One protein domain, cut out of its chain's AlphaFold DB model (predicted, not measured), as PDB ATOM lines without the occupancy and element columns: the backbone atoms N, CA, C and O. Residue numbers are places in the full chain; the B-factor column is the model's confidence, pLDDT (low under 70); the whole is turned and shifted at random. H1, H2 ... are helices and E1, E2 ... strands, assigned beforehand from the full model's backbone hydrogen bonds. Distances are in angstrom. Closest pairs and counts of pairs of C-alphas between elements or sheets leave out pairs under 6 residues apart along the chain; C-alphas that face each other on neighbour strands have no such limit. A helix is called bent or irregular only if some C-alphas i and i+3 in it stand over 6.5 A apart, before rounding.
ATOM      1  N   VAL A 191     284.495 562.611 389.878       93.94
ATOM      2  CA  VAL A 191     285.007 563.532 388.865       93.94
ATOM      3  C   VAL A 191     284.470 563.163 387.499       93.94
ATOM      4  O   VAL A 191     284.304 561.985 387.176       93.94
ATOM      5  N   ASP A 192     284.186 564.158 386.677       96.44
ATOM      6  CA  ASP A 192     283.770 563.926 385.303       96.44
ATOM      7  C   ASP A 192     284.960 563.585 384.383       96.44
ATOM      8  O   ASP A 192     286.095 563.345 384.812       96.44
ATOM      9  N   ARG A 193     284.697 563.516 383.075       95.56
ATOM     10  CA  ARG A 193     285.720 563.210 382.066       95.56
ATOM     11  C   ARG A 193     286.855 564.240 382.020       95.56
ATOM     12  O   ARG A 193     287.967 563.874 381.632       95.56
ATOM     13  N   ASP A 194     286.583 565.480 382.407       93.25
ATOM     14  CA  ASP A 194     287.545 566.578 382.418       93.25
ATOM     15  C   ASP A 194     288.266 566.694 383.774       93.25
ATOM     16  O   ASP A 194     289.087 567.592 383.965       93.25
ATOM     17  N   LYS A 195     288.037 565.729 384.682       85.75
ATOM     18  CA  LYS A 195     288.526 565.693 386.070       85.75
ATOM     19  C   LYS A 195     287.978 566.828 386.939       85.75
ATOM     20  O   LYS A 195     288.554 567.110 387.991       85.75
ATOM     21  N   ALA A 196     286.896 567.479 386.518       87.62
ATOM     22  CA  ALA A 196     286.203 568.430 387.370       87.62
ATOM     23  C   ALA A 196     285.392 567.653 388.423       87.62
ATOM     24  O   ALA A 196     284.754 566.657 388.058       87.62
ATOM     25  N   PRO A 197     285.421 568.060 389.706       86.94
ATOM     26  CA  PRO A 197     284.518 567.523 390.717       86.94
ATOM     27  C   PRO A 197     283.059 567.639 390.263       86.94
ATOM     28  O   PRO A 197     282.668 568.617 389.626       86.94
ATOM     29  N   TYR A 198     282.273 566.612 390.552       92.94
ATOM     30  CA  TYR A 198     280.850 566.546 390.272       92.94
ATOM     31  C   TYR A 198     280.111 566.278 391.581       92.94
ATOM     32  O   TYR A 198     280.150 565.164 392.101       92.94
ATOM     33  N   ASP A 199     279.415 567.300 392.073       88.00
ATOM     34  CA  ASP A 199     278.726 567.273 393.372       88.00
ATOM     35  C   ASP A 199     277.263 566.807 393.275       88.00
ATOM     36  O   ASP A 199     276.546 566.745 394.271       88.00
ATOM     37  N   GLY A 200     276.788 566.489 392.067       92.50
ATOM     38  CA  GLY A 200     275.427 566.005 391.855       92.50
ATOM     39  C   GLY A 200     275.246 564.529 392.220       92.50
ATOM     40  O   GLY A 200     276.202 563.771 392.384       92.50
ATOM     41  N   TYR A 201     273.988 564.080 392.256       94.25
ATOM     42  CA  TYR A 201     273.680 562.658 392.407       94.25
ATOM     43  C   TYR A 201     274.255 561.845 391.245       94.25
ATOM     44  O   TYR A 201     274.280 562.285 390.086       94.25
ATOM     45  N   ILE A 202     274.696 560.632 391.566       97.50
ATOM     46  CA  ILE A 202     275.285 559.698 390.613       97.50
ATOM     47  C   ILE A 202     274.541 558.364 390.623       97.50
ATOM     48  O   ILE A 202     274.034 557.918 391.648       97.50
ATOM     49  N   LEU A 203     274.521 557.688 389.480       98.12
ATOM     50  CA  LEU A 203     273.894 556.378 389.326       98.12
ATOM     51  C   LEU A 203     274.883 555.379 388.729       98.12
ATOM     52  O   LEU A 203     275.600 555.671 387.768       98.12
ATOM     53  N   GLN A 204     274.907 554.166 389.275       98.25
ATOM     54  CA  GLN A 204     275.686 553.062 388.733       98.25
ATOM     55  C   GLN A 204     274.873 552.317 387.670       98.25
ATOM     56  O   GLN A 204     273.795 551.775 387.920       98.25
ATOM     57  N   ALA A 205     275.415 552.236 386.459       98.44
ATOM     58  CA  ALA A 205     274.872 551.383 385.414       98.44
ATOM     59  C   ALA A 205     275.102 549.897 385.742       98.44
ATOM     60  O   ALA A 205     276.030 549.519 386.456       98.44
ATOM     61  N   LEU A 206     274.349 549.002 385.099       98.00
ATOM     62  CA  LEU A 206     274.539 547.545 385.208       98.00
ATOM     63  C   LEU A 206     275.895 547.051 384.668       98.00
ATOM     64  O   LEU A 206     276.217 545.874 384.810       98.00
ATOM     65  N   THR A 207     276.664 547.926 384.016       97.25
ATOM     66  CA  THR A 207     278.048 547.683 383.577       97.25
ATOM     67  C   THR A 207     279.082 548.049 384.647       97.25
ATOM     68  O   THR A 207     280.273 548.043 384.349       97.25
ATOM     69  N   SER A 208     278.631 548.398 385.857       97.00
ATOM     70  CA  SER A 208     279.436 548.865 386.994       97.00
ATOM     71  C   SER A 208     280.135 550.214 386.784       97.00
ATOM     72  O   SER A 208     280.932 550.625 387.624       97.00
ATOM     73  N   ASN A 209     279.819 550.927 385.699       97.62
ATOM     74  CA  ASN A 209     280.269 552.300 385.479       97.62
ATOM     75  C   ASN A 209     279.312 553.288 386.149       97.62
ATOM     76  O   ASN A 209     278.106 553.048 386.178       97.62
ATOM     77  N   TYR A 210     279.849 554.398 386.646       98.19
ATOM     78  CA  TYR A 210     279.085 555.455 387.301       98.19
ATOM     79  C   TYR A 210     278.836 556.611 386.337       98.19
ATOM     80  O   TYR A 210     279.698 556.940 385.518       98.19
ATOM     81  N   HIS A 211     277.653 557.204 386.419       98.38
ATOM     82  CA  HIS A 211     277.211 558.271 385.532       98.38
ATOM     83  C   HIS A 211     276.510 559.377 386.323       98.38
ATOM     84  O   HIS A 211     275.998 559.126 387.416       98.38
ATOM     85  N   LYS A 212     276.475 560.586 385.756       98.19
ATOM     86  CA  LYS A 212     275.658 561.696 386.264       98.19
ATOM     87  C   LYS A 212     274.174 561.306 386.261       98.19
ATOM     88  O   LYS A 212     273.750 560.513 385.423       98.19
ATOM     89  N   ALA A 213     273.385 561.859 387.178       96.69
ATOM     90  CA  ALA A 213     271.947 561.598 387.297       96.69
ATOM     91  C   ALA A 213     271.096 562.809 386.854       96.69
ATOM     92  O   ALA A 213     270.152 563.195 387.538       96.69
ATOM     93  N   GLU A 214     271.446 563.443 385.727       95.81
ATOM     94  CA  GLU A 214     270.811 564.694 385.279       95.81
ATOM     95  C   GLU A 214     269.466 564.473 384.563       95.81
ATOM     96  O   GLU A 214     268.467 565.093 384.929       95.81
ATOM     97  N   ASN A 215     269.387 563.587 383.555       96.06
ATOM     98  CA  ASN A 215     268.124 563.300 382.848       96.06
ATOM     99  C   ASN A 215     267.363 562.105 383.438       96.06
ATOM    100  O   ASN A 215     266.175 561.927 383.154       96.06
ATOM    101  N   ILE A 216     268.031 561.269 384.234       97.38
ATOM    102  CA  ILE A 216     267.424 560.185 385.006       97.38
ATOM    103  C   ILE A 216     267.889 560.289 386.458       97.38
ATOM    104  O   ILE A 216     269.061 560.090 386.753       97.38
ATOM    105  N   THR A 217     266.959 560.604 387.356       97.69
ATOM    106  CA  THR A 217     267.209 560.725 388.798       97.69
ATOM    107  C   THR A 217     266.833 559.434 389.523       97.69
ATOM    108  O   THR A 217     266.062 558.622 388.993       97.69
ATOM    109  N   HIS A 218     267.332 559.242 390.748       97.44
ATOM    110  CA  HIS A 218     266.886 558.156 391.628       97.44
ATOM    111  C   HIS A 218     265.369 558.159 391.810       97.44
ATOM    112  O   HIS A 218     264.723 557.147 391.543       97.44
ATOM    113  N   GLU A 219     264.791 559.320 392.125       97.38
ATOM    114  CA  GLU A 219     263.343 559.509 392.260       97.38
ATOM    115  C   GLU A 219     262.591 559.078 390.987       97.38
ATOM    116  O   GLU A 219     261.579 558.380 391.044       97.38
ATOM    117  N   GLY A 220     263.118 559.414 389.803       97.56
ATOM    118  CA  GLY A 220     262.547 558.989 388.526       97.56
ATOM    119  C   GLY A 220     262.534 557.467 388.351       97.56
ATOM    120  O   GLY A 220     261.567 556.915 387.816       97.56
ATOM    121  N   ILE A 221     263.573 556.770 388.820       98.12
ATOM    122  CA  ILE A 221     263.633 555.301 388.821       98.12
ATOM    123  C   ILE A 221     262.616 554.736 389.816       98.12
ATOM    124  O   ILE A 221     261.821 553.880 389.414       98.12
ATOM    125  N   ILE A 222     262.604 555.242 391.054       98.06
ATOM    126  CA  ILE A 222     261.711 554.812 392.141       98.06
ATOM    127  C   ILE A 222     260.254 554.964 391.717       98.06
ATOM    128  O   ILE A 222     259.547 553.962 391.625       98.06
ATOM    129  N   ASN A 223     259.838 556.163 391.303       98.12
ATOM    130  CA  ASN A 223     258.480 556.440 390.830       98.12
ATOM    131  C   ASN A 223     258.080 555.528 389.658       98.12
ATOM    132  O   ASN A 223     256.940 555.074 389.561       98.12
ATOM    133  N   SER A 224     259.019 555.207 388.757       98.06
ATOM    134  CA  SER A 224     258.737 554.332 387.612       98.06
ATOM    135  C   SER A 224     258.520 552.861 387.980       98.06
ATOM    136  O   SER A 224     257.853 552.144 387.221       98.06
ATOM    137  N   ILE A 225     259.115 552.409 389.087       98.31
ATOM    138  CA  ILE A 225     258.997 551.046 389.609       98.31
ATOM    139  C   ILE A 225     257.804 550.958 390.554       98.31
ATOM    140  O   ILE A 225     257.016 550.031 390.393       98.31
ATOM    141  N   GLN A 226     257.621 551.935 391.445       98.06
ATOM    142  CA  GLN A 226     256.476 552.019 392.350       98.06
ATOM    143  C   GLN A 226     255.159 551.998 391.571       98.06
ATOM    144  O   GLN A 226     254.306 551.166 391.846       98.06
ATOM    145  N   ALA A 227     255.070 552.745 390.464       98.06
ATOM    146  CA  ALA A 227     253.904 552.706 389.579       98.06
ATOM    147  C   ALA A 227     253.603 551.313 388.982       98.06
ATOM    148  O   ALA A 227     252.504 551.076 388.491       98.06
ATOM    149  N   ILE A 228     254.577 550.393 388.947       98.12
ATOM    150  CA  ILE A 228     254.317 548.988 388.606       98.12
ATOM    151  C   ILE A 228     253.851 548.218 389.830       98.12
ATOM    152  O   ILE A 228     253.002 547.361 389.659       98.12
ATOM    153  N   LEU A 229     254.411 548.457 391.014       98.00
ATOM    154  CA  LEU A 229     253.998 547.762 392.234       98.00
ATOM    155  C   LEU A 229     252.537 548.068 392.574       98.00
ATOM    156  O   LEU A 229     251.784 547.134 392.836       98.00
ATOM    157  N   ASP A 230     252.125 549.328 392.429       98.06
ATOM    158  CA  ASP A 230     250.749 549.785 392.662       98.06
ATOM    159  C   ASP A 230     249.732 549.041 391.767       98.06
ATOM    160  O   ASP A 230     248.630 548.714 392.193       98.06
ATOM    161  N   ASP A 231     250.119 548.687 390.531       98.19
ATOM    162  CA  ASP A 231     249.291 547.902 389.596       98.19
ATOM    163  C   ASP A 231     249.052 546.441 390.062       98.19
ATOM    164  O   ASP A 231     248.254 545.745 389.430       98.19
ATOM    165  N   TYR A 232     249.783 545.947 391.071       98.19
ATOM    166  CA  TYR A 232     249.722 544.564 391.581       98.19
ATOM    167  C   TYR A 232     249.343 544.467 393.068       98.19
ATOM    168  O   TYR A 232     249.327 543.358 393.610       98.19
ATOM    169  N   GLU A 233     249.065 545.589 393.733       97.69
ATOM    170  CA  GLU A 233     248.790 545.636 395.174       97.69
ATOM    171  C   GLU A 233     247.531 544.830 395.543       97.69
ATOM    172  O   GLU A 233     247.559 544.014 396.465       97.69
ATOM    173  N   ASP A 234     246.457 544.967 394.759       98.00
ATOM    174  CA  ASP A 234     245.204 544.230 394.959       98.00
ATOM    175  C   ASP A 234     245.396 542.708 394.820       98.00
ATOM    176  O   ASP A 234     244.865 541.927 395.615       98.00
ATOM    177  N   GLU A 235     246.157 542.243 393.822       98.00
ATOM    178  CA  GLU A 235     246.442 540.814 393.668       98.00
ATOM    179  C   GLU A 235     247.337 540.270 394.787       98.00
ATOM    180  O   GLU A 235     247.155 539.121 395.207       98.00
ATOM    181  N   ALA A 236     248.281 541.076 395.277       97.06
ATOM    182  CA  ALA A 236     249.236 540.688 396.311       97.06
ATOM    183  C   ALA A 236     248.560 540.366 397.649       97.06
ATOM    184  O   ALA A 236     248.967 539.417 398.319       97.06
ATOM    185  N   GLN A 237     247.435 541.022 397.959       97.12
ATOM    186  CA  GLN A 237     246.600 540.699 399.125       97.12
ATOM    187  C   GLN A 237     246.113 539.238 399.146       97.12
ATOM    188  O   GLN A 237     245.762 538.714 400.202       97.12
ATOM    189  N   THR A 238     246.073 538.569 397.988       97.56
ATOM    190  CA  THR A 238     245.608 537.175 397.858       97.56
ATOM    191  C   THR A 238     246.706 536.175 397.482       97.56
ATOM    192  O   THR A 238     246.464 534.968 397.527       97.56
ATOM    193  N   ASP A 239     247.903 536.644 397.123       97.50
ATOM    194  CA  ASP A 239     249.048 535.821 396.711       97.50
ATOM    195  C   ASP A 239     250.273 536.189 397.559       97.50
ATOM    196  O   ASP A 239     250.994 537.143 397.265       97.50
ATOM    197  N   SER A 240     250.530 535.406 398.611       97.06
ATOM    198  CA  SER A 240     251.626 535.657 399.557       97.06
ATOM    199  C   SER A 240     253.007 535.676 398.899       97.06
ATOM    200  O   SER A 240     253.882 536.432 399.320       97.06
ATOM    201  N   ASN A 241     253.209 534.905 397.824       96.56
ATOM    202  CA  ASN A 241     254.468 534.917 397.079       96.56
ATOM    203  C   ASN A 241     254.632 536.218 396.282       96.56
ATOM    204  O   ASN A 241     255.749 536.703 396.118       96.56
ATOM    205  N   LEU A 242     253.535 536.779 395.762       97.50
ATOM    206  CA  LEU A 242     253.554 538.086 395.107       97.50
ATOM    207  C   LEU A 242     253.816 539.197 396.123       97.50
ATOM    208  O   LEU A 242     254.661 540.046 395.853       97.50
ATOM    209  N   GLN A 243     253.158 539.154 397.285       98.06
ATOM    210  CA  GLN A 243     253.376 540.119 398.364       98.06
ATOM    211  C   GLN A 243     254.832 540.126 398.834       98.06
ATOM    212  O   GLN A 243     255.421 541.194 398.945       98.06
ATOM    213  N   SER A 244     255.436 538.951 399.040       97.69
ATOM    214  CA  SER A 244     256.856 538.844 399.403       97.69
ATOM    215  C   SER A 244     257.758 539.509 398.360       97.69
ATOM    216  O   SER A 244     258.597 540.327 398.719       97.69
ATOM    217  N   VAL A 245     257.530 539.265 397.064       98.06
ATOM    218  CA  VAL A 245     258.314 539.913 395.998       98.06
ATOM    219  C   VAL A 245     258.098 541.430 395.963       98.06
ATOM    220  O   VAL A 245     259.047 542.162 395.692       98.06
ATOM    221  N   ILE A 246     256.878 541.921 396.205       98.25
ATOM    222  CA  ILE A 246     256.612 543.366 396.292       98.25
ATOM    223  C   ILE A 246     257.354 543.969 397.486       98.25
ATOM    224  O   ILE A 246     258.043 544.968 397.305       98.25
ATOM    225  N   ASN A 247     257.283 543.333 398.657       97.94
ATOM    226  CA  ASN A 247     257.980 543.776 399.864       97.94
ATOM    227  C   ASN A 247     259.495 543.839 399.644       97.94
ATOM    228  O   ASN A 247     260.109 544.845 399.990       97.94
ATOM    229  N   ASP A 248     260.086 542.832 398.993       98.06
ATOM    230  CA  ASP A 248     261.516 542.826 398.668       98.06
ATOM    231  C   ASP A 248     261.899 543.990 397.739       98.06
ATOM    232  O   ASP A 248     262.957 544.601 397.900       98.06
ATOM    233  N   ILE A 249     261.058 544.312 396.745       98.25
ATOM    234  CA  ILE A 249     261.316 545.446 395.844       98.25
ATOM    235  C   ILE A 249     261.199 546.755 396.619       98.25
ATOM    236  O   ILE A 249     262.103 547.580 396.514       98.25
ATOM    237  N   SER A 250     260.132 546.938 397.398       97.94
ATOM    238  CA  SER A 250     259.917 548.137 398.212       97.94
ATOM    239  C   SER A 250     261.049 548.352 399.215       97.94
ATOM    240  O   SER A 250     261.520 549.476 399.352       97.94
ATOM    241  N   TYR A 251     261.553 547.281 399.833       97.94
ATOM    242  CA  TYR A 251     262.725 547.322 400.707       97.94
ATOM    243  C   TYR A 251     263.974 547.816 399.967       97.94
ATOM    244  O   TYR A 251     264.687 548.686 400.456       97.94
ATOM    245  N   VAL A 252     264.241 547.316 398.754       97.94
ATOM    246  CA  VAL A 252     265.374 547.814 397.955       97.94
ATOM    247  C   VAL A 252     265.180 549.281 397.559       97.94
ATOM    248  O   VAL A 252     266.156 550.025 397.539       97.94
ATOM    249  N   LEU A 253     263.955 549.707 397.239       97.62
ATOM    250  CA  LEU A 253     263.677 551.102 396.890       97.62
ATOM    251  C   LEU A 253     263.878 552.049 398.079       97.62
ATOM    252  O   LEU A 253     264.421 553.126 397.863       97.62
ATOM    253  N   SER A 254     263.487 551.655 399.296       95.94
ATOM    254  CA  SER A 254     263.630 552.495 400.492       95.94
ATOM    255  C   SER A 254     265.064 552.539 401.017       95.94
ATOM    256  O   SER A 254     265.577 553.610 401.315       95.94
ATOM    257  N   VAL A 255     265.741 551.391 401.096       96.56
ATOM    258  CA  VAL A 255     267.102 551.310 401.656       96.56
ATOM    259  C   VAL A 255     268.138 551.945 400.730       96.56
ATOM    260  O   VAL A 255     269.117 552.510 401.201       96.56
ATOM    261  N   TYR A 256     267.935 551.866 399.412       97.00
ATOM    262  CA  TYR A 256     268.892 552.361 398.418       97.00
ATOM    263  C   TYR A 256     268.384 553.606 397.678       97.00
ATOM    264  O   TYR A 256     268.822 553.859 396.555       97.00
ATOM    265  N   GLU A 257     267.464 554.377 398.269       96.75
ATOM    266  CA  GLU A 257     266.801 555.511 397.610       96.75
ATOM    267  C   GLU A 257     267.793 556.529 397.034       96.75
ATOM    268  O   GLU A 257     267.645 556.941 395.886       96.75
ATOM    269  N   LEU A 258     268.833 556.890 397.790       94.88
ATOM    270  CA  LEU A 258     269.856 557.860 397.371       94.88
ATOM    271  C   LEU A 258     271.180 557.199 396.964       94.88
ATOM    272  O   LEU A 258     272.117 557.872 396.530       94.88
ATOM    273  N   GLU A 259     271.264 555.873 397.060       96.62
ATOM    274  CA  GLU A 259     272.507 555.143 396.850       96.62
ATOM    275  C   GLU A 259     272.835 554.995 395.358       96.62
ATOM    276  O   GLU A 259     271.965 554.642 394.550       96.62
ATOM    277  N   PRO A 260     274.104 555.164 394.939       97.25
ATOM    278  CA  PRO A 260     274.506 554.959 393.548       97.25
ATOM    279  C   PRO A 260     274.176 553.560 393.010       97.25
ATOM    280  O   PRO A 260     274.025 553.371 391.802       97.25
ATOM    281  N   GLU A 261     274.081 552.564 393.894       97.50
ATOM    282  CA  GLU A 261     273.889 551.150 393.558       97.50
ATOM    283  C   GLU A 261     272.420 550.720 393.400       97.50
ATOM    284  O   GLU A 261     272.169 549.537 393.141       97.50
ATOM    285  N   LEU A 262     271.451 551.641 393.501       98.12
ATOM    286  CA  LEU A 262     270.011 551.348 393.420       98.12
ATOM    287  C   LEU A 262     269.664 550.389 392.265       98.12
ATOM    288  O   LEU A 262     269.057 549.332 392.449       98.12
ATOM    289  N   LEU A 263     270.108 550.711 391.048       98.25
ATOM    290  CA  LEU A 263     269.807 549.911 389.861       98.25
ATOM    291  C   LEU A 263     270.493 548.519 389.852       98.25
ATOM    292  O   LEU A 263     269.819 547.526 389.538       98.25
ATOM    293  N   PRO A 264     271.798 548.383 390.167       98.50
ATOM    294  CA  PRO A 264     272.441 547.091 390.408       98.50
ATOM    295  C   PRO A 264     271.706 546.205 391.418       98.50
ATOM    296  O   PRO A 264     271.501 545.020 391.125       98.50
ATOM    297  N   ARG A 265     271.260 546.762 392.552       98.12
ATOM    298  CA  ARG A 265     270.524 546.037 393.605       98.12
ATOM    299  C   ARG A 265     269.173 545.541 393.102       98.12
ATOM    300  O   ARG A 265     268.880 544.349 393.202       98.12
ATOM    301  N   LEU A 266     268.420 546.390 392.403       98.31
ATOM    302  CA  LEU A 266     267.177 545.995 391.727       98.31
ATOM    303  C   LEU A 266     267.403 544.871 390.698       98.31
ATOM    304  O   LEU A 266     266.591 543.953 390.563       98.31
ATOM    305  N   ASN A 267     268.524 544.886 389.969       98.38
ATOM    306  CA  ASN A 267     268.862 543.816 389.026       98.38
ATOM    307  C   ASN A 267     269.330 542.522 389.709       98.38
ATOM    308  O   ASN A 267     269.145 541.448 389.123       98.38
ATOM    309  N   LEU A 268     269.928 542.594 390.900       97.56
ATOM    310  CA  LEU A 268     270.228 541.421 391.718       97.56
ATOM    311  C   LEU A 268     268.925 540.756 392.167       97.56
ATOM    312  O   LEU A 268     268.726 539.579 391.859       97.56
ATOM    313  N   LEU A 269     267.999 541.532 392.736       97.81
ATOM    314  CA  LEU A 269     266.668 541.062 393.125       97.81
ATOM    315  C   LEU A 269     265.909 540.466 391.932       97.81
ATOM    316  O   LEU A 269     265.374 539.365 391.988       97.81
ATOM    317  N   ARG A 270     265.965 541.107 390.759       98.06
ATOM    318  CA  ARG A 270     265.384 540.557 389.520       98.06
ATOM    319  C   ARG A 270     265.869 539.129 389.210       98.06
ATOM    320  O   ARG A 270     265.141 538.348 388.588       98.06
ATOM    321  N   LYS A 271     267.110 538.762 389.553       97.62
ATOM    322  CA  LYS A 271     267.641 537.414 389.271       97.62
ATOM    323  C   LYS A 271     267.011 536.346 390.167       97.62
ATOM    324  O   LYS A 271     266.868 535.221 389.670       97.62
ATOM    325  N   THR A 272     266.600 536.707 391.383       97.19
ATOM    326  CA  THR A 272     266.060 535.813 392.421       97.19
ATOM    327  C   THR A 272     264.540 535.628 392.361       97.19
ATOM    328  O   THR A 272     264.013 534.811 393.105       97.19
ATOM    329  N   PHE A 273     263.831 536.283 391.427       97.38
ATOM    330  CA  PHE A 273     262.375 536.120 391.259       97.38
ATOM    331  C   PHE A 273     261.940 534.636 391.188       97.38
ATOM    332  O   PHE A 273     262.431 533.920 390.301       97.38
ATOM    333  N   PRO A 274     260.951 534.203 392.003       96.81
ATOM    334  CA  PRO A 274     260.488 532.809 392.061       96.81
ATOM    335  C   PRO A 274     259.928 532.284 390.736       96.81
ATOM    336  O   PRO A 274     260.085 531.115 390.385       96.81
ATOM    337  N   SER A 275     259.271 533.154 389.962       96.44
ATOM    338  CA  SER A 275     258.665 532.795 388.683       96.44
ATOM    339  C   SER A 275     258.983 533.819 387.603       96.44
ATOM    340  O   SER A 275     258.728 535.010 387.749       96.44
ATOM    341  N   LYS A 276     259.505 533.334 386.471       97.75
ATOM    342  CA  LYS A 276     259.837 534.144 385.281       97.75
ATOM    343  C   LYS A 276     258.846 533.925 384.128       97.75
ATOM    344  O   LYS A 276     259.074 534.392 383.014       97.75
ATOM    345  N   SER A 277     257.768 533.175 384.379       96.75
ATOM    346  CA  SER A 277     256.758 532.810 383.382       96.75
ATOM    347  C   SER A 277     255.732 533.923 383.208       96.75
ATOM    348  O   SER A 277     254.992 534.221 384.133       96.75
ATOM    349  N   SER A 278     255.571 534.472 382.004       96.88
ATOM    350  CA  SER A 278     254.578 535.529 381.735       96.88
ATOM    351  C   SER A 278     253.110 535.107 381.932       96.88
ATOM    352  O   SER A 278     252.205 535.907 381.698       96.88
ATOM    353  N   VAL A 279     252.855 533.842 382.282       96.62
ATOM    354  CA  VAL A 279     251.518 533.295 382.542       96.62
ATOM    355  C   VAL A 279     251.065 533.576 383.979       96.62
ATOM    356  O   VAL A 279     249.889 533.870 384.184       96.62
ATOM    357  N   THR A 280     251.976 533.517 384.957       97.31
ATOM    358  CA  THR A 280     251.673 533.738 386.383       97.31
ATOM    359  C   THR A 280     251.646 535.233 386.711       97.31
ATOM    360  O   THR A 280     252.280 536.026 386.014       97.31
ATOM    361  N   THR A 281     250.928 535.646 387.760       97.56
ATOM    362  CA  THR A 281     250.868 537.059 388.187       97.56
ATOM    363  C   THR A 281     252.262 537.591 388.531       97.56
ATOM    364  O   THR A 281     252.703 538.570 387.930       97.56
ATOM    365  N   ILE A 282     253.017 536.848 389.348       97.62
ATOM    366  CA  ILE A 282     254.428 537.127 389.673       97.62
ATOM    367  C   ILE A 282     255.290 537.243 388.415       97.62
ATOM    368  O   ILE A 282     256.099 538.160 388.281       97.62
ATOM    369  N   GLY A 283     255.122 536.345 387.444       97.75
ATOM    370  CA  GLY A 283     255.928 536.403 386.233       97.75
ATOM    371  C   GLY A 283     255.516 537.523 385.268       97.75
ATOM    372  O   GLY A 283     256.351 537.982 384.485       97.75
ATOM    373  N   LYS A 284     254.281 538.042 385.340       98.25
ATOM    374  CA  LYS A 284     253.901 539.297 384.664       98.25
ATOM    375  C   LYS A 284     254.573 540.505 385.327       98.25
ATOM    376  O   LYS A 284     255.140 541.322 384.593       98.25
ATOM    377  N   LEU A 285     254.584 540.569 386.665       98.12
ATOM    378  CA  LEU A 285     255.335 541.578 387.425       98.12
ATOM    379  C   LEU A 285     256.821 541.530 387.039       98.12
ATOM    380  O   LEU A 285     257.372 542.543 386.618       98.12
ATOM    381  N   TYR A 286     257.436 540.341 387.024       98.44
ATOM    382  CA  TYR A 286     258.822 540.133 386.584       98.44
ATOM    383  C   TYR A 286     259.110 540.732 385.203       98.44
ATOM    384  O   TYR A 286     260.123 541.404 385.010       98.44
ATOM    385  N   VAL A 287     258.244 540.486 384.213       98.25
ATOM    386  CA  VAL A 287     258.443 540.991 382.844       98.25
ATOM    387  C   VAL A 287     258.414 542.520 382.811       98.25
ATOM    388  O   VAL A 287     259.251 543.125 382.133       98.25
ATOM    389  N   ARG A 288     257.486 543.146 383.544       98.38
ATOM    390  CA  ARG A 288     257.366 544.610 383.638       98.38
ATOM    391  C   ARG A 288     258.535 545.227 384.413       98.38
ATOM    392  O   ARG A 288     259.179 546.137 383.895       98.38
ATOM    393  N   PHE A 289     258.876 544.666 385.569       98.38
ATOM    394  CA  PHE A 289     260.002 545.080 386.408       98.38
ATOM    395  C   PHE A 289     261.339 544.992 385.662       98.38
ATOM    396  O   PHE A 289     262.076 545.971 385.546       98.38
ATOM    397  N   ARG A 290     261.609 543.845 385.019       98.31
ATOM    398  CA  ARG A 290     262.780 543.647 384.150       98.31
ATOM    399  C   ARG A 290     262.873 544.728 383.080       98.31
ATOM    400  O   ARG A 290     263.965 545.222 382.813       98.31
ATOM    401  N   LYS A 291     261.753 545.056 382.432       98.19
ATOM    402  CA  LYS A 291     261.718 546.070 381.378       98.19
ATOM    403  C   LYS A 291     262.103 547.450 381.925       98.19
ATOM    404  O   LYS A 291     262.947 548.088 381.302       98.19
ATOM    405  N   LYS A 292     261.573 547.867 383.080       98.19
ATOM    406  CA  LYS A 292     261.939 549.149 383.710       98.19
ATOM    407  C   LYS A 292     263.406 549.236 384.087       98.19
ATOM    408  O   LYS A 292     264.037 550.222 383.738       98.19
ATOM    409  N   ILE A 293     263.972 548.182 384.674       98.31
ATOM    410  CA  ILE A 293     265.411 548.128 384.978       98.31
ATOM    411  C   ILE A 293     266.248 548.358 383.710       98.31
ATOM    412  O   ILE A 293     267.211 549.118 383.727       98.31
ATOM    413  N   PHE A 294     265.889 547.735 382.582       98.19
ATOM    414  CA  PHE A 294     266.627 547.942 381.330       98.19
ATOM    415  C   PHE A 294     266.404 549.322 380.705       98.19
ATOM    416  O   PHE A 294     267.328 549.849 380.088       98.19
ATOM    417  N   GLU A 295     265.210 549.902 380.842       98.12
ATOM    418  CA  GLU A 295     264.924 551.273 380.404       98.12
ATOM    419  C   GLU A 295     265.723 552.291 381.230       98.12
ATOM    420  O   GLU A 295     266.409 553.123 380.637       98.12
ATOM    421  N   ALA A 296     265.735 552.153 382.559       98.25
ATOM    422  CA  ALA A 296     266.547 552.961 383.468       98.25
ATOM    423  C   ALA A 296     268.045 552.810 383.168       98.25
ATOM    424  O   ALA A 296     268.737 553.803 382.973       98.25
ATOM    425  N   ASN A 297     268.543 551.579 383.003       98.50
ATOM    426  CA  ASN A 297     269.943 551.343 382.641       98.50
ATOM    427  C   ASN A 297     270.323 552.000 381.309       98.50
ATOM    428  O   ASN A 297     271.427 552.508 381.148       98.50
ATOM    429  N   LYS A 298     269.422 551.957 380.323       98.31
ATOM    430  CA  LYS A 298     269.650 552.600 379.028       98.31
ATOM    431  C   LYS A 298     269.695 554.124 379.162       98.31
ATOM    432  O   LYS A 298     270.476 554.736 378.443       98.31
ATOM    433  N   ALA A 299     268.869 554.705 380.033       98.00
ATOM    434  CA  ALA A 299     268.898 556.134 380.332       98.00
ATOM    435  C   ALA A 299     270.210 556.524 381.029       98.00
ATOM    436  O   ALA A 299     270.893 557.409 380.536       98.00
ATOM    437  N   ILE A 300     270.634 555.781 382.058       98.06
ATOM    438  CA  ILE A 300     271.904 556.020 382.770       98.06
ATOM    439  C   ILE A 300     273.102 555.921 381.819       98.06
ATOM    440  O   ILE A 300     273.982 556.765 381.835       98.06
ATOM    441  N   LEU A 301     273.131 554.924 380.927       98.00
ATOM    442  CA  LEU A 301     274.213 554.785 379.941       98.00
ATOM    443  C   LEU A 301     274.270 555.924 378.907       98.00
ATOM    444  O   LEU A 301     275.252 556.003 378.167       98.00
ATOM    445  N   ALA A 302     273.218 556.739 378.792       97.75
ATOM    446  CA  ALA A 302     273.202 557.916 377.927       97.75
ATOM    447  C   ALA A 302     273.773 559.166 378.618       97.75
ATOM    448  O   ALA A 302     274.090 560.124 377.917       97.75
ATOM    449  N   GLU A 303     273.912 559.137 379.944       98.25
ATOM    450  CA  GLU A 303     274.494 560.207 380.753       98.25
ATOM    451  C   GLU A 303     276.022 560.196 380.700       98.25
ATOM    452  O   GLU A 303     276.664 559.165 380.438       98.25
ATOM    453  N   ASP A 304     276.619 561.343 381.017       98.19
ATOM    454  CA  ASP A 304     278.067 561.472 381.114       98.19
ATOM    455  C   ASP A 304     278.626 560.595 382.236       98.19
ATOM    456  O   ASP A 304     278.081 560.493 383.336       98.19
ATOM    457  N   ARG A 305     279.748 559.938 381.939       97.75
ATOM    458  CA  ARG A 305     280.432 559.058 382.884       97.75
ATOM    459  C   ARG A 305     281.196 559.884 383.915       97.75
ATOM    460  O   ARG A 305     281.932 560.797 383.544       97.75
ATOM    461  N   VAL A 306     281.095 559.471 385.173       97.62
ATOM    462  CA  VAL A 306     281.925 559.963 386.276       97.62
ATOM    463  C   VAL A 306     282.848 558.858 386.785       97.62
ATOM    464  O   VAL A 306     282.622 557.660 386.575       97.62
ATOM    465  N   PHE A 307     283.924 559.265 387.439       95.56
ATOM    466  CA  PHE A 307     284.961 558.398 387.968       95.56
ATOM    467  C   PHE A 307     285.091 558.635 389.467       95.56
ATOM    468  O   PHE A 307     285.114 559.774 389.922       95.56
ATOM    469  N   LYS A 308     285.184 557.539 390.222       93.19
ATOM    470  CA  LYS A 308     285.577 557.564 391.629       93.19
ATOM    471  C   LYS A 308     287.026 558.038 391.709       93.19
ATOM    472  O   LYS A 308     287.896 557.377 391.139       93.19
ATOM    473  N   GLN A 309     287.287 559.127 392.417       87.06
ATOM    474  CA  GLN A 309     288.640 559.577 392.716       87.06
ATOM    475  C   GLN A 309     288.771 559.798 394.221       87.06
ATOM    476  O   GLN A 309     288.021 560.570 394.805       87.06
ATOM    477  N   LEU A 310     289.734 559.113 394.841       80.00
ATOM    478  CA  LEU A 310     290.121 559.408 396.214       80.00
ATOM    479  C   LEU A 310     290.879 560.736 396.197       80.00
ATOM    480  O   LEU A 310     291.916 560.849 395.537       80.00
ATOM    481  N   VAL A 311     290.345 561.740 396.876       77.62
ATOM    482  CA  VAL A 311     290.989 563.038 397.041       77.62
ATOM    483  C   VAL A 311     291.259 563.242 398.516       77.62
ATOM    484  O   VAL A 311     290.402 563.013 399.360       77.62
ATOM    485  N   VAL A 312     292.481 563.655 398.831       69.62
ATOM    486  CA  VAL A 312     292.816 564.092 400.180       69.62
ATOM    487  C   VAL A 312     292.248 565.498 400.338       69.62
ATOM    488  O   VAL A 312     292.737 566.431 399.705       69.62
ATOM    489  N   ASN A 313     291.192 565.625 401.131       69.06
ATOM    490  CA  ASN A 313     290.679 566.852 401.699       69.06
ATOM    491  C   ASN A 313     291.815 567.575 402.449       69.06
ATOM    492  O   ASN A 313     292.193 567.184 403.556       69.06
TER     493      ASN A 313
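This is residues 191 to 313 of the 962 residues of an uncharacterized protein of Candidatus Pacearchaeota archaeon (UniProt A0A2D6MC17). Four helices, H1 to H4, stand side by side in an up-and-down bundle, and a small sheet of three strands packs on one end of it, where H3 begins and H4 ends. E3, the longest strand, pairs there with its first residues and then runs on away from the helices, making the rod longer. The printed part has 123 residues, with the order E1 E2 H1 H2 H3 H4 E3; the sheet runs E1 - E2 - E3, all antiparallel. The class is mostly helix. It is only just compact, close to loose, with a radius of gyration of the C-alphas of 16.1 A, and spans 53 by 24 by 22 A.

E1, residues 202 to 204, and E2, residues 210 to 212, form an antiparallel hairpin, with N 203 and O 211 at 2.9 A, and N 211 and O 203 also at 2.9 A. H1, residues 218 to 236, touches H2, residues 240 to 255, at a shallow tilt of 18 degrees, opposite ways, closest at the C-alphas of Ala 236 and Gln 243, 4.7 A. H2, with residues 248 to 253 alone, touches H3, residues 262 to 272; the closest C-alphas are those of Val 252 and Leu 266, 6.7 A. H3 touches H4, residues 281 to 300, at a shallow tilt of 32 degrees, opposite ways; the C-alphas of Arg 270 and Arg 290 are closest, at 6.7 A. H4 also touches H1, at a shallow tilt of 6 degrees, opposite ways, with the C-alphas of Ile 221 and Ala 296 closest at 6.5 A. H1 and H3 are close but not clearly touching, their closest C-alphas, those of His 218 and Leu 262, 7.7 A apart. E3, residues 305 to 312, is the antiparallel neighbour of E2, with N 306 and O 210 at 2.9 A. H3 only grazes the sheet, with residues 262 to 265, and H4 only grazes it, with residues 296 to 300. Every O i to N i+4 pair is within hydrogen-bond range in H2 and H4; in H1 10 of 15 are, and in H3 6 of 7.

E1 begins at C-alpha 202, (275.285, 559.698, 390.613), and is 6.9 A long; E2 is 7.2 A. H1 is 25.3 A long, with a kink of 36 degrees near residue 230, and is irregular, C-alphas 231 and 234 being 7.7 A apart. H2 is 22.1 A, H3 16.1 A and H4 28.8 A long. E3, 21.9 A, ends at C-alpha 312, (292.816, 564.092, 400.180).

The C-alphas of Val 279 and Asn 313 are farthest apart, at 55.0 A. The printed part has no cut and no long link. Mean pLDDT of the printed part is 96.2; residues 312 to 313 are under 70.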